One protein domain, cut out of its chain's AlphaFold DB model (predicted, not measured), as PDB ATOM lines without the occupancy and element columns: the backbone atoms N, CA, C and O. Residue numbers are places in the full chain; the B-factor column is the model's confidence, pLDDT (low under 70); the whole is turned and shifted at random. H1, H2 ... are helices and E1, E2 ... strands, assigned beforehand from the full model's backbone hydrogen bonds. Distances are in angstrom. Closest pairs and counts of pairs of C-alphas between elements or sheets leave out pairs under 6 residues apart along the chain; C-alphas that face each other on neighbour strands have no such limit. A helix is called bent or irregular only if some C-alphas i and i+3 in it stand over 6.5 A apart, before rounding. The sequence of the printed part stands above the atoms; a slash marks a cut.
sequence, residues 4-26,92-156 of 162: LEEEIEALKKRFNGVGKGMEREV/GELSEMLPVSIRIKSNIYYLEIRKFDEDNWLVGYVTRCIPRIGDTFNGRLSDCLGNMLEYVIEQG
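What this domain is: This is residues 4 to 26 and 92 to 156 of the 162 residues of an uncharacterized protein of Archaeoglobales archaeon (UniProt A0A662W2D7). A curled sheet of four strands, bent like part of a barrel, has the long helix H3 packed along one face over E3 and E4, with the short helix H2 side by side with H3. Helix H1 lies off on the E2 side of this body and only grazes the sheet with its residues 11 to 15. The printed part has 88 residues, with three named helices and four named strands in the order H1 H2 E1 E2 E3 E4 H3; the sheet's order is E1 - E2 - E3 - E4, all antiparallel, and the class is mixed, helices and strands. The whole is compact, with a radius of gyration of the C-alphas of 12.9 A and spans of 39 by 30 by 24 A.

Where its parts are: Find C-alpha 4 at (-31.103, -4.253, -21.909); from there H1, residues 4 to 15, runs 16.6 A. After the cut, look for H2 at residues 92 to 97, 8.8 A long. E1 is residues 101 to 104, 10.0 A; E2, residues 107 to 115, runs 24.9 A from C-alpha 107 at (-28.949, 10.728, -17.529). E3 is residues 121 to 126, 15.1 A, and E4 is residues 133 to 138, 16.4 A. H3, residues 141 to 154, runs 19.9 A and ends at C-alpha 154 at (-26.886, 19.956, -34.022).

How they stand to each other: Begin with the sheet, a meander, each strand the antiparallel neighbour of the one before; E1 and E4 are its edge strands. In the hairpin E1 and E2, look for N 102 and O 109, 2.9 A apart. E2 is staggered: it pairs with E1 over residues 107 to 110 and with E3 over 110 to 115, where N 112 and O 124 are 2.8 A apart. In the hairpin E3 and E4, N 123 and O 136 are 3.1 A apart. H3 and the sheet make two layers, a helix on one face of a sheet: its height over the sheet is 7.9 A, and it runs along the strands, at 26 degrees to E4 on the local plane. The closest C-alphas of E4 and H3 are those of Thr 136 and Cys 144, 5.2 A apart. H2 is not on the sheet, but it touches H3, with the closest C-alphas, those of Leu 94 and Leu 145, 6.1 A apart. The two helices run the same way at a shallow tilt of 13 degrees. H1 is near E2 and apart from H3. In H1, H2 and H3 every O i to N i+4 pair is within hydrogen-bond range.

The domain as a whole: The two C-alphas farthest apart are those of Gly 21 and Ser 106, at 39.0 A. Residues 27 to 91 are not printed, and C-alphas 26 and 92 are 9.2 A apart across the cut. Of the links that are printed whole, none is long. The mean pLDDT of the printed part is 83.1; look for values under 70 at residues 4 to 24.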
ATOM      1  N   LEU A   4     -31.296  -4.787 -20.560       49.94
ATOM      2  CA  LEU A   4     -31.103  -4.253 -21.909       49.94
ATOM      3  C   LEU A   4     -31.728  -5.122 -23.013       49.94
ATOM      4  O   LEU A   4     -32.228  -4.588 -23.996       49.94
ATOM      5  N   GLU A   5     -31.686  -6.450 -22.882       49.47
ATOM      6  CA  GLU A   5     -32.206  -7.367 -23.906       49.47
ATOM      7  C   GLU A   5     -33.736  -7.325 -23.949       49.47
ATOM      8  O   GLU A   5     -34.320  -7.301 -25.027       49.47
ATOM      9  N   GLU A   6     -34.386  -7.220 -22.787       62.09
ATOM     10  CA  GLU A   6     -35.842  -7.060 -22.692       62.09
ATOM     11  C   GLU A   6     -36.316  -5.701 -23.236       62.09
ATOM     12  O   GLU A   6     -37.344  -5.640 -23.914       62.09
ATOM     13  N   GLU A   7     -35.566  -4.616 -23.005       56.53
ATOM     14  CA  GLU A   7     -35.880  -3.286 -23.555       56.53
ATOM     15  C   GLU A   7     -35.678  -3.222 -25.078       56.53
ATOM     16  O   GLU A   7     -36.516  -2.653 -25.783       56.53
ATOM     17  N   ILE A   8     -34.626  -3.860 -25.609       50.88
ATOM     18  CA  ILE A   8     -34.392  -3.990 -27.059       50.88
ATOM     19  C   ILE A   8     -35.515  -4.799 -27.716       50.88
ATOM     20  O   ILE A   8     -36.023  -4.415 -28.771       50.88
ATOM     21  N   GLU A   9     -35.942  -5.894 -27.094       55.53
ATOM     22  CA  GLU A   9     -37.008  -6.736 -27.634       55.53
ATOM     23  C   GLU A   9     -38.378  -6.037 -27.565       55.53
ATOM     24  O   GLU A   9     -39.189  -6.136 -28.490       55.53
ATOM     25  N   ALA A  10     -38.620  -5.235 -26.523       57.31
ATOM     26  CA  ALA A  10     -39.801  -4.381 -26.419       57.31
ATOM     27  C   ALA A  10     -39.812  -3.258 -27.473       57.31
ATOM     28  O   ALA A  10     -40.872  -2.956 -28.030       57.31
ATOM     29  N   LEU A  11     -38.654  -2.667 -27.783       52.81
ATOM     30  CA  LEU A  11     -38.492  -1.688 -28.862       52.81
ATOM     31  C   LEU A  11     -38.784  -2.315 -30.228       52.81
ATOM     32  O   LEU A  11     -39.628  -1.801 -30.959       52.81
ATOM     33  N   LYS A  12     -38.200  -3.477 -30.541       51.62
ATOM     34  CA  LYS A  12     -38.493  -4.223 -31.780       51.62
ATOM     35  C   LYS A  12     -39.979  -4.560 -31.917       51.62
ATOM     36  O   LYS A  12     -40.570  -4.404 -32.983       51.62
ATOM     37  N   LYS A  13     -40.621  -4.959 -30.818       57.41
ATOM     38  CA  LYS A  13     -42.060  -5.244 -30.787       57.41
ATOM     39  C   LYS A  13     -42.923  -3.993 -31.013       57.41
ATOM     40  O   LYS A  13     -44.015  -4.123 -31.557       57.41
ATOM     41  N   ARG A  14     -42.446  -2.798 -30.640       53.50
ATOM     42  CA  ARG A  14     -43.093  -1.509 -30.959       53.50
ATOM     43  C   ARG A  14     -42.920  -1.123 -32.430       53.50
ATOM     44  O   ARG A  14     -43.877  -0.635 -33.023       53.50
ATOM     45  N   PHE A  15     -41.768  -1.418 -33.033       51.50
ATOM     46  CA  PHE A  15     -41.547  -1.247 -34.477       51.50
ATOM     47  C   PHE A  15     -42.436  -2.162 -35.336       51.50
ATOM     48  O   PHE A  15     -42.864  -1.758 -36.411       51.50
ATOM     49  N   ASN A  16     -42.836  -3.337 -34.835       47.66
ATOM     50  CA  ASN A  16     -43.826  -4.195 -35.508       47.66
ATOM     51  C   ASN A  16     -45.245  -3.584 -35.605       47.66
ATOM     52  O   ASN A  16     -46.116  -4.181 -36.236       47.66
ATOM     53  N   GLY A  17     -45.501  -2.426 -34.980       46.88
ATOM     54  CA  GLY A  17     -46.743  -1.657 -35.124       46.88
ATOM     55  C   GLY A  17     -46.733  -0.635 -36.270       46.88
ATOM     56  O   GLY A  17     -47.744   0.035 -36.482       46.88
ATOM     57  N   VAL A  18     -45.619  -0.492 -36.995       54.16
ATOM     58  CA  VAL A  18     -45.527   0.355 -38.192       54.16
ATOM     59  C   VAL A  18     -46.401  -0.273 -39.286       54.16
ATOM     60  O   VAL A  18     -46.236  -1.439 -39.645       54.16
ATOM     61  N   GLY A  19     -47.406   0.470 -39.751       45.25
ATOM     62  CA  GLY A  19     -48.407  -0.031 -40.690       45.25
ATOM     63  C   GLY A  19     -47.781  -0.466 -42.016       45.25
ATOM     64  O   GLY A  19     -46.929   0.223 -42.571       45.25
ATOM     65  N   LYS A  20     -48.239  -1.607 -42.537       41.41
ATOM     66  CA  LYS A  20     -47.845  -2.157 -43.841       41.41
ATOM     67  C   LYS A  20     -47.988  -1.076 -44.929       41.41
ATOM     68  O   LYS A  20     -49.111  -0.657 -45.206       41.41
ATOM     69  N   GLY A  21     -46.875  -0.621 -45.514       53.28
ATOM     70  CA  GLY A  21     -46.837   0.468 -46.503       53.28
ATOM     71  C   GLY A  21     -46.000   1.690 -46.102       53.28
ATOM     72  O   GLY A  21     -45.648   2.480 -46.975       53.28
ATOM     73  N   MET A  22     -45.623   1.819 -44.826       60.50
ATOM     74  CA  MET A  22     -44.717   2.874 -44.350       60.50
ATOM     75  C   MET A  22     -43.255   2.620 -44.729       60.50
ATOM     76  O   MET A  22     -42.494   3.571 -44.854       60.50
ATOM     77  N   GLU A  23     -42.845   1.378 -45.016       56.91
ATOM     78  CA  GLU A  23     -41.457   1.089 -45.414       56.91
ATOM     79  C   GLU A  23     -41.005   1.784 -46.717       56.91
ATOM     80  O   GLU A  23     -39.815   1.812 -47.020       56.91
ATOM     81  N   ARG A  24     -41.945   2.348 -47.488       68.38
ATOM     82  CA  ARG A  24     -41.684   3.112 -48.721       68.38
ATOM     83  C   ARG A  24     -41.804   4.624 -48.540       68.38
ATOM     84  O   ARG A  24     -41.625   5.361 -49.504       68.38
ATOM     85  N   GLU A  25     -42.160   5.083 -47.345       88.44
ATOM     86  CA  GLU A  25     -42.208   6.504 -47.031       88.44
ATOM     87  C   GLU A  25     -40.777   7.034 -46.914       88.44
ATOM     88  O   GLU A  25     -39.993   6.558 -46.091       88.44
ATOM     89  N   VAL A  26     -40.452   8.017 -47.750       94.62
ATOM     90  CA  VAL A  26     -39.182   8.750 -47.721       94.62
ATOM     91  C   VAL A  26     -39.375  10.122 -47.080       94.62
ATOM     92  O   VAL A  26     -40.496  10.643 -47.044       94.62
ATOM     93  N   GLY A  92     -36.703   3.243 -42.526       92.25
ATOM     94  CA  GLY A  92     -35.699   2.238 -42.174       92.25
ATOM     95  C   GLY A  92     -34.313   2.858 -42.015       92.25
ATOM     96  O   GLY A  92     -33.750   2.805 -40.923       92.25
ATOM     97  N   GLU A  93     -33.825   3.535 -43.057       95.31
ATOM     98  CA  GLU A  93     -32.517   4.209 -43.050       95.31
ATOM     99  C   GLU A  93     -32.413   5.225 -41.899       95.31
ATOM    100  O   GLU A  93     -31.470   5.182 -41.112       95.31
ATOM    101  N   LEU A  94     -33.420   6.091 -41.721       96.12
ATOM    102  CA  LEU A  94     -33.412   7.092 -40.647       96.12
ATOM    103  C   LEU A  94     -33.435   6.463 -39.247       96.12
ATOM    104  O   LEU A  94     -32.805   6.979 -38.324       96.12
ATOM    105  N   SER A  95     -34.159   5.354 -39.071       93.69
ATOM    106  CA  SER A  95     -34.221   4.649 -37.788       93.69
ATOM    107  C   SER A  95     -32.904   3.966 -37.419       93.69
ATOM    108  O   SER A  95     -32.589   3.878 -36.235       93.69
ATOM    109  N   GLU A  96     -32.127   3.526 -38.411       94.31
ATOM    110  CA  GLU A  96     -30.796   2.947 -38.206       94.31
ATOM    111  C   GLU A  96     -29.747   4.017 -37.876       94.31
ATOM    112  O   GLU A  96     -28.836   3.768 -37.087       94.31
ATOM    113  N   MET A  97     -29.895   5.223 -38.434       95.94
ATOM    114  CA  MET A  97     -29.003   6.359 -38.165       95.94
ATOM    115  C   MET A  97     -29.215   6.979 -36.777       95.94
ATOM    116  O   MET A  97     -28.289   7.554 -36.201       95.94
ATOM    117  N   LEU A  98     -30.428   6.888 -36.225       96.31
ATOM    118  CA  LEU A  98     -30.742   7.432 -34.907       96.31
ATOM    119  C   LEU A  98     -30.243   6.511 -33.779       96.31
ATOM    120  O   LEU A  98     -30.578   5.326 -33.742       96.31
ATOM    121  N   PRO A  99     -29.509   7.038 -32.782       95.62
ATOM    122  CA  PRO A  99     -29.083   6.226 -31.654       95.62
ATOM    123  C   PRO A  99     -30.281   5.806 -30.791       95.62
ATOM    124  O   PRO A  99     -31.082   6.621 -30.355       95.62
ATOM    125  N   VAL A 100     -30.368   4.523 -30.431       96.31
ATOM    126  CA  VAL A 100     -31.453   4.019 -29.559       96.31
ATOM    127  C   VAL A 100     -31.488   4.735 -28.201       96.31
ATOM    128  O   VAL A 100     -32.543   4.880 -27.582       96.31
ATOM    129  N   SER A 101     -30.331   5.199 -27.727       95.31
ATOM    130  CA  SER A 101     -30.232   6.013 -26.522       95.31
ATOM    131  C   SER A 101     -29.103   7.030 -26.626       95.31
ATOM    132  O   SER A 101     -28.070   6.756 -27.237       95.31
ATOM    133  N   ILE A 102     -29.278   8.172 -25.971       94.81
ATOM    134  CA  ILE A 102     -28.256   9.209 -25.830       94.81
ATOM    135  C   ILE A 102     -27.985   9.479 -24.354       94.81
ATOM    136  O   ILE A 102     -28.876   9.386 -23.501       94.81
ATOM    137  N   ARG A 103     -26.735   9.818 -24.037       92.81
ATOM    138  CA  ARG A 103     -26.321  10.177 -22.680       92.81
ATOM    139  C   ARG A 103     -26.069  11.671 -22.591       92.81
ATOM    140  O   ARG A 103     -25.200  12.197 -23.277       92.81
ATOM    141  N   ILE A 104     -26.769  12.326 -21.672       91.06
ATOM    142  CA  ILE A 104     -26.572  13.744 -21.372       91.06
ATOM    143  C   ILE A 104     -26.297  13.879 -19.884       91.06
ATOM    144  O   ILE A 104     -27.154  13.590 -19.040       91.06
ATOM    145  N   LYS A 105     -25.086  14.339 -19.556       89.50
ATOM    146  CA  LYS A 105     -24.566  14.352 -18.183       89.50
ATOM    147  C   LYS A 105     -24.668  12.938 -17.578       89.50
ATOM    148  O   LYS A 105     -24.103  11.997 -18.128       89.50
ATOM    149  N   SER A 106     -25.391  12.783 -16.470       90.31
ATOM    150  CA  SER A 106     -25.611  11.513 -15.768       90.31
ATOM    151  C   SER A 106     -26.883  10.770 -16.191       90.31
ATOM    152  O   SER A 106     -27.168   9.715 -15.631       90.31
ATOM    153  N   ASN A 107     -27.658  11.297 -17.144       91.56
ATOM    154  CA  ASN A 107     -28.949  10.728 -17.529       91.56
ATOM    155  C   ASN A 107     -28.870  10.038 -18.891       91.56
ATOM    156  O   ASN A 107     -28.194  10.515 -19.805       91.56
ATOM    157  N   ILE A 108     -29.591   8.926 -19.011       92.88
ATOM    158  CA  ILE A 108     -29.800   8.208 -20.268       92.88
ATOM    159  C   ILE A 108     -31.216   8.515 -20.739       92.88
ATOM    160  O   ILE A 108     -32.173   8.398 -19.963       92.88
ATOM    161  N   TYR A 109     -31.321   8.918 -21.998       94.94
ATOM    162  CA  TYR A 109     -32.583   9.107 -22.689       94.94
ATOM    163  C   TYR A 109     -32.699   8.078 -23.802       94.94
ATOM    164  O   TYR A 109     -31.710   7.776 -24.465       94.94
ATOM    165  N   TYR A 110     -33.900   7.566 -24.013       94.75
ATOM    166  CA  TYR A 110     -34.202   6.532 -24.990       94.75
ATOM    167  C   TYR A 110     -35.080   7.105 -26.086       94.75
ATOM    168  O   TYR A 110     -35.989   7.888 -25.796       94.75
ATOM    169  N   LEU A 111     -34.805   6.698 -27.321       96.19
ATOM    170  CA  LEU A 111     -35.612   7.065 -28.468       96.19
ATOM    171  C   LEU A 111     -37.039   6.541 -28.274       96.19
ATOM    172  O   LEU A 111     -37.274   5.348 -28.065       96.19
ATOM    173  N   GLU A 112     -37.997   7.449 -28.342       94.44
ATOM    174  CA  GLU A 112     -39.417   7.165 -28.342       94.44
ATOM    175  C   GLU A 112     -39.997   7.587 -29.683       94.44
ATOM    176  O   GLU A 112     -39.895   8.740 -30.090       94.44
ATOM    177  N   ILE A 113     -40.645   6.633 -30.339       94.19
ATOM    178  CA  ILE A 113     -41.434   6.846 -31.543       94.19
ATOM    179  C   ILE A 113     -42.840   6.390 -31.193       94.19
ATOM    180  O   ILE A 113     -43.045   5.235 -30.801       94.19
ATOM    181  N   ARG A 114     -43.819   7.283 -31.297       91.50
ATOM    182  CA  ARG A 114     -45.218   6.916 -31.090       91.50
ATOM    183  C   ARG A 114     -46.144   7.749 -31.947       91.50
ATOM    184  O   ARG A 114     -45.893   8.920 -32.212       91.50
ATOM    185  N   LYS A 115     -47.271   7.144 -32.299       91.06
ATOM    186  CA  LYS A 115     -48.403   7.871 -32.850       91.06
ATOM    187  C   LYS A 115     -49.003   8.748 -31.743       91.06
ATOM    188  O   LYS A 115     -49.227   8.267 -30.627       91.06
ATOM    189  N   PHE A 116     -49.138  10.045 -32.001       87.00
ATOM    190  CA  PHE A 116     -49.660  11.005 -31.027       87.00
ATOM    191  C   PHE A 116     -51.182  11.100 -31.118       87.00
ATOM    192  O   PHE A 116     -51.853  10.988 -30.095       87.00
ATOM    193  N   ASP A 117     -51.696  11.227 -32.340       90.62
ATOM    194  CA  ASP A 117     -53.117  11.204 -32.687       90.62
ATOM    195  C   ASP A 117     -53.324  10.476 -34.033       90.62
ATOM    196  O   ASP A 117     -52.433   9.762 -34.492       90.62
ATOM    197  N   GLU A 118     -54.506  10.579 -34.644       85.62
ATOM    198  CA  GLU A 118     -54.833   9.881 -35.896       85.62
ATOM    199  C   GLU A 118     -53.932  10.276 -37.072       85.62
ATOM    200  O   GLU A 118     -53.619   9.417 -37.905       85.62
ATOM    201  N   ASP A 119     -53.442  11.513 -37.075       89.19
ATOM    202  CA  ASP A 119     -52.743  12.111 -38.203       89.19
ATOM    203  C   ASP A 119     -51.262  12.344 -37.927       89.19
ATOM    204  O   ASP A 119     -50.501  12.462 -38.877       89.19
ATOM    205  N   ASN A 120     -50.830  12.376 -36.662       89.19
ATOM    206  CA  ASN A 120     -49.500  12.848 -36.295       89.19
ATOM    207  C   ASN A 120     -48.642  11.820 -35.558       89.19
ATOM    208  O   ASN A 120     -49.075  11.088 -34.658       89.19
ATOM    209  N   TRP A 121     -47.360  11.854 -35.898       94.12
ATOM    210  CA  TRP A 121     -46.280  11.154 -35.230       94.12
ATOM    211  C   TRP A 121     -45.544  12.074 -34.276       94.12
ATOM    212  O   TRP A 121     -45.435  13.282 -34.483       94.12
ATOM    213  N   LEU A 122     -45.015  11.461 -33.228       94.06
ATOM    214  CA  LEU A 122     -44.094  12.093 -32.315       94.06
ATOM    215  C   LEU A 122     -42.831  11.246 -32.215       94.06
ATOM    216  O   LEU A 122     -42.908  10.041 -31.941       94.06
ATOM    217  N   VAL A 123     -41.684  11.899 -32.384       95.81
ATOM    218  CA  VAL A 123     -40.363  11.311 -32.161       95.81
ATOM    219  C   VAL A 123     -39.575  12.197 -31.203       95.81
ATOM    220  O   VAL A 123     -39.550  13.417 -31.350       95.81
ATOM    221  N   GLY A 124     -38.955  11.581 -30.201       96.12
ATOM    222  CA  GLY A 124     -38.188  12.299 -29.190       96.12
ATOM    223  C   GLY A 124     -37.373  11.381 -28.294       96.12
ATOM    224  O   GLY A 124     -37.458  10.160 -28.400       96.12
ATOM    225  N   TYR A 125     -36.599  11.955 -27.376       95.62
ATOM    226  CA  TYR A 125     -35.817  11.194 -26.401       95.62
ATOM    227  C   TYR A 125     -36.367  11.387 -24.989       95.62
ATOM    228  O   TYR A 125     -36.396  12.494 -24.449       95.62
ATOM    229  N   VAL A 126     -36.790  10.294 -24.355       93.81
ATOM    230  CA  VAL A 126     -37.409  10.303 -23.020       93.81
ATOM    231  C   VAL A 126     -36.535   9.641 -21.971       93.81
ATOM    232  O   VAL A 126     -35.776   8.716 -22.248       93.81
ATOM    233  N   THR A 127     -36.690  10.073 -20.726       90.69
ATOM    234  CA  THR A 127     -36.134   9.391 -19.557       90.69
ATOM    235  C   THR A 127     -37.203   9.271 -18.470       90.69
ATOM    236  O   THR A 127     -38.260   9.891 -18.556       90.69
ATOM    237  N   ARG A 128     -36.956   8.460 -17.436       80.56
ATOM    238  CA  ARG A 128     -37.940   8.215 -16.363       80.56
ATOM    239  C   ARG A 128     -38.116   9.402 -15.408       80.56
ATOM    240  O   ARG A 128     -39.129   9.472 -14.723       80.56
ATOM    241  N   CYS A 129     -37.127  10.296 -15.327       74.62
ATOM    242  CA  CYS A 129     -36.991  11.243 -14.213       74.62
ATOM    243  C   CYS A 129     -36.964  12.728 -14.614       74.62
ATOM    244  O   CYS A 129     -36.987  13.588 -13.738       74.62
ATOM    245  N   ILE A 130     -36.849  13.050 -15.901       72.88
ATOM    246  CA  ILE A 130     -36.644  14.411 -16.425       72.88
ATOM    247  C   ILE A 130     -37.582  14.588 -17.626       72.88
ATOM    248  O   ILE A 130     -37.911  13.583 -18.266       72.88
ATOM    249  N   PRO A 131     -38.039  15.819 -17.936       80.56
ATOM    250  CA  PRO A 131     -38.747  16.093 -19.179       80.56
ATOM    251  C   PRO A 131     -38.022  15.524 -20.404       80.56
ATOM    252  O   PRO A 131     -36.794  15.417 -20.441       80.56
ATOM    253  N   ARG A 132     -38.825  15.161 -21.402       83.50
ATOM    254  CA  ARG A 132     -38.376  14.746 -22.728       83.50
ATOM    255  C   ARG A 132     -37.476  15.815 -23.358       83.50
ATOM    256  O   ARG A 132     -37.633  17.005 -23.087       83.50
ATOM    257  N   ILE A 133     -36.544  15.378 -24.196       87.06
ATOM    258  CA  ILE A 133     -35.664  16.244 -24.979       87.06
ATOM    259  C   ILE A 133     -35.803  15.912 -26.456       87.06
ATOM    260  O   ILE A 133     -35.836  14.737 -26.821       87.06
ATOM    261  N   GLY A 134     -35.841  16.951 -27.287       80.62
ATOM    262  CA  GLY A 134     -36.160  16.805 -28.700       80.62
ATOM    263  C   GLY A 134     -37.586  16.287 -28.879       80.62
ATOM    264  O   GLY A 134     -37.918  15.180 -28.473       80.62
ATOM    265  N   ASP A 135     -38.446  17.103 -29.467       88.44
ATOM    266  CA  ASP A 135     -39.785  16.683 -29.856       88.44
ATOM    267  C   ASP A 135     -39.985  17.111 -31.296       88.44
ATOM    268  O   ASP A 135     -39.996  18.304 -31.604       88.44
ATOM    269  N   THR A 136     -40.127  16.134 -32.180       91.94
ATOM    270  CA  THR A 136     -40.511  16.381 -33.563       91.94
ATOM    271  C   THR A 136     -41.920  15.864 -33.772       91.94
ATOM    272  O   THR A 136     -42.276  14.759 -33.352       91.94
ATOM    273  N   PHE A 137     -42.741  16.704 -34.395       90.69
ATOM    274  CA  PHE A 137     -44.160  16.461 -34.596       90.69
ATOM    275  C   PHE A 137     -44.510  16.717 -36.056       90.69
ATOM    276  O   PHE A 137     -44.264  17.810 -36.572       90.69
ATOM    277  N   ASN A 138     -45.023  15.698 -36.736       92.31
ATOM    278  CA  ASN A 138     -45.348  15.753 -38.157       92.31
ATOM    279  C   ASN A 138     -46.332  14.632 -38.514       92.31
ATOM    280  O   ASN A 138     -46.338  13.581 -37.872       92.31
ATOM    281  N   GLY A 139     -47.122  14.822 -39.570       89.12
ATOM    282  CA  GLY A 139     -47.969  13.760 -40.106       89.12
ATOM    283  C   GLY A 139     -47.206  12.635 -40.814       89.12
ATOM    284  O   GLY A 139     -47.733  11.537 -40.991       89.12
ATOM    285  N   ARG A 140     -45.943  12.881 -41.176       91.31
ATOM    286  CA  ARG A 140     -45.024  11.925 -41.799       91.31
ATOM    287  C   ARG A 140     -43.978  11.447 -40.806       91.31
ATOM    288  O   ARG A 140     -43.255  12.250 -40.211       91.31
ATOM    289  N   LEU A 141     -43.877  10.132 -40.640       94.31
ATOM    290  CA  LEU A 141     -42.908   9.545 -39.719       94.31
ATOM    291  C   LEU A 141     -41.477   9.734 -40.242       94.31
ATOM    292  O   LEU A 141     -40.574   9.990 -39.444       94.31
ATOM    293  N   SER A 142     -41.271   9.675 -41.562       95.38
ATOM    294  CA  SER A 142     -39.958   9.930 -42.164       95.38
ATOM    295  C   SER A 142     -39.452  11.343 -41.840       95.38
ATOM    296  O   SER A 142     -38.307  11.512 -41.427       95.38
ATOM    297  N   ASP A 143     -40.320  12.354 -41.922       96.50
ATOM    298  CA  ASP A 143     -39.966  13.736 -41.586       96.50
ATOM    299  C   ASP A 143     -39.700  13.910 -40.084       96.50
ATOM    300  O   ASP A 143     -38.743  14.583 -39.704       96.50
ATOM    301  N   CYS A 144     -40.489  13.277 -39.210       96.44
ATOM    302  CA  CYS A 144     -40.216  13.272 -37.769       96.44
ATOM    303  C   CYS A 144     -38.836  12.687 -37.437       96.44
ATOM    304  O   CYS A 144     -38.100  13.275 -36.640       96.44
ATOM    305  N   LEU A 145     -38.484  11.546 -38.035       97.12
ATOM    306  CA  LEU A 145     -37.191  10.896 -37.818       97.12
ATOM    307  C   LEU A 145     -36.042  11.742 -38.371       97.12
ATOM    308  O   LEU A 145     -35.052  11.935 -37.672       97.12
ATOM    309  N   GLY A 146     -36.194  12.307 -39.572       97.62
ATOM    310  CA  GLY A 146     -35.196  13.200 -40.161       97.62
ATOM    311  C   GLY A 146     -34.961  14.448 -39.309       97.62
ATOM    312  O   GLY A 146     -33.825  14.743 -38.955       97.62
ATOM    313  N   ASN A 147     -36.029  15.113 -38.862       97.94
ATOM    314  CA  ASN A 147     -35.925  16.258 -37.949       97.94
ATOM    315  C   ASN A 147     -35.256  15.877 -36.618       97.94
ATOM    316  O   ASN A 147     -34.548  16.679 -36.012       97.94
ATOM    317  N   MET A 148     -35.495  14.656 -36.130       97.88
ATOM    318  CA  MET A 148     -34.881  14.200 -34.888       97.88
ATOM    319  C   MET A 148     -33.389  13.926 -35.090       97.88
ATOM    320  O   MET A 148     -32.585  14.250 -34.215       97.88
ATOM    321  N   LEU A 149     -33.011  13.354 -36.236       97.94
ATOM    322  CA  LEU A 149     -31.620  13.109 -36.601       97.94
ATOM    323  C   LEU A 149     -30.847  14.427 -36.698       97.94
ATOM    324  O   LEU A 149     -29.798  14.565 -36.071       97.94
ATOM    325  N   GLU A 150     -31.415  15.410 -37.396       97.62
ATOM    326  CA  GLU A 150     -30.907  16.782 -37.465       97.62
ATOM    327  C   GLU A 150     -30.661  17.349 -36.059       97.62
ATOM    328  O   GLU A 150     -29.525  17.682 -35.716       97.62
ATOM    329  N   TYR A 151     -31.680  17.337 -35.193       97.06
ATOM    330  CA  TYR A 151     -31.564  17.851 -33.827       97.06
ATOM    331  C   TYR A 151     -30.436  17.181 -33.030       97.06
ATOM    332  O   TYR A 151     -29.655  17.870 -32.373       97.06
ATOM    333  N   VAL A 152     -30.321  15.843 -33.038       96.69
ATOM    334  CA  VAL A 152     -29.277  15.179 -32.231       96.69
ATOM    335  C   VAL A 152     -27.868  15.486 -32.736       96.69
ATOM    336  O   VAL A 152     -26.937  15.510 -31.928       96.69
ATOM    337  N   ILE A 153     -27.707  15.751 -34.034       96.81
ATOM    338  CA  ILE A 153     -26.435  16.175 -34.625       96.81
ATOM    339  C   ILE A 153     -26.118  17.614 -34.215       96.81
ATOM    340  O   ILE A 153     -25.034  17.875 -33.694       96.81
ATOM    341  N   GLU A 154     -27.068  18.539 -34.369       96.38
ATOM    342  CA  GLU A 154     -26.886  19.956 -34.022       96.38
ATOM    343  C   GLU A 154     -26.559  20.164 -32.541       96.38
ATOM    344  O   GLU A 154     -25.717  20.990 -32.187       96.38
ATOM    345  N   GLN A 155     -27.188  19.384 -31.658       95.62
ATOM    346  CA  GLN A 155     -26.895  19.425 -30.226       95.62
ATOM    347  C   GLN A 155     -25.572  18.727 -29.853       95.62
ATOM    348  O   GLN A 155     -25.170  18.740 -28.686       95.62
ATOM    349  N   GLY A 156     -24.888  18.102 -30.815       95.12
ATOM    350  CA  GLY A 156     -23.632  17.383 -30.608       95.12
ATOM    351  C   GLY A 156     -23.792  16.053 -29.865       95.12
ATOM    352  O   GLY A 156     -22.821  15.552 -29.293       95.12
TER     353      GLY A 156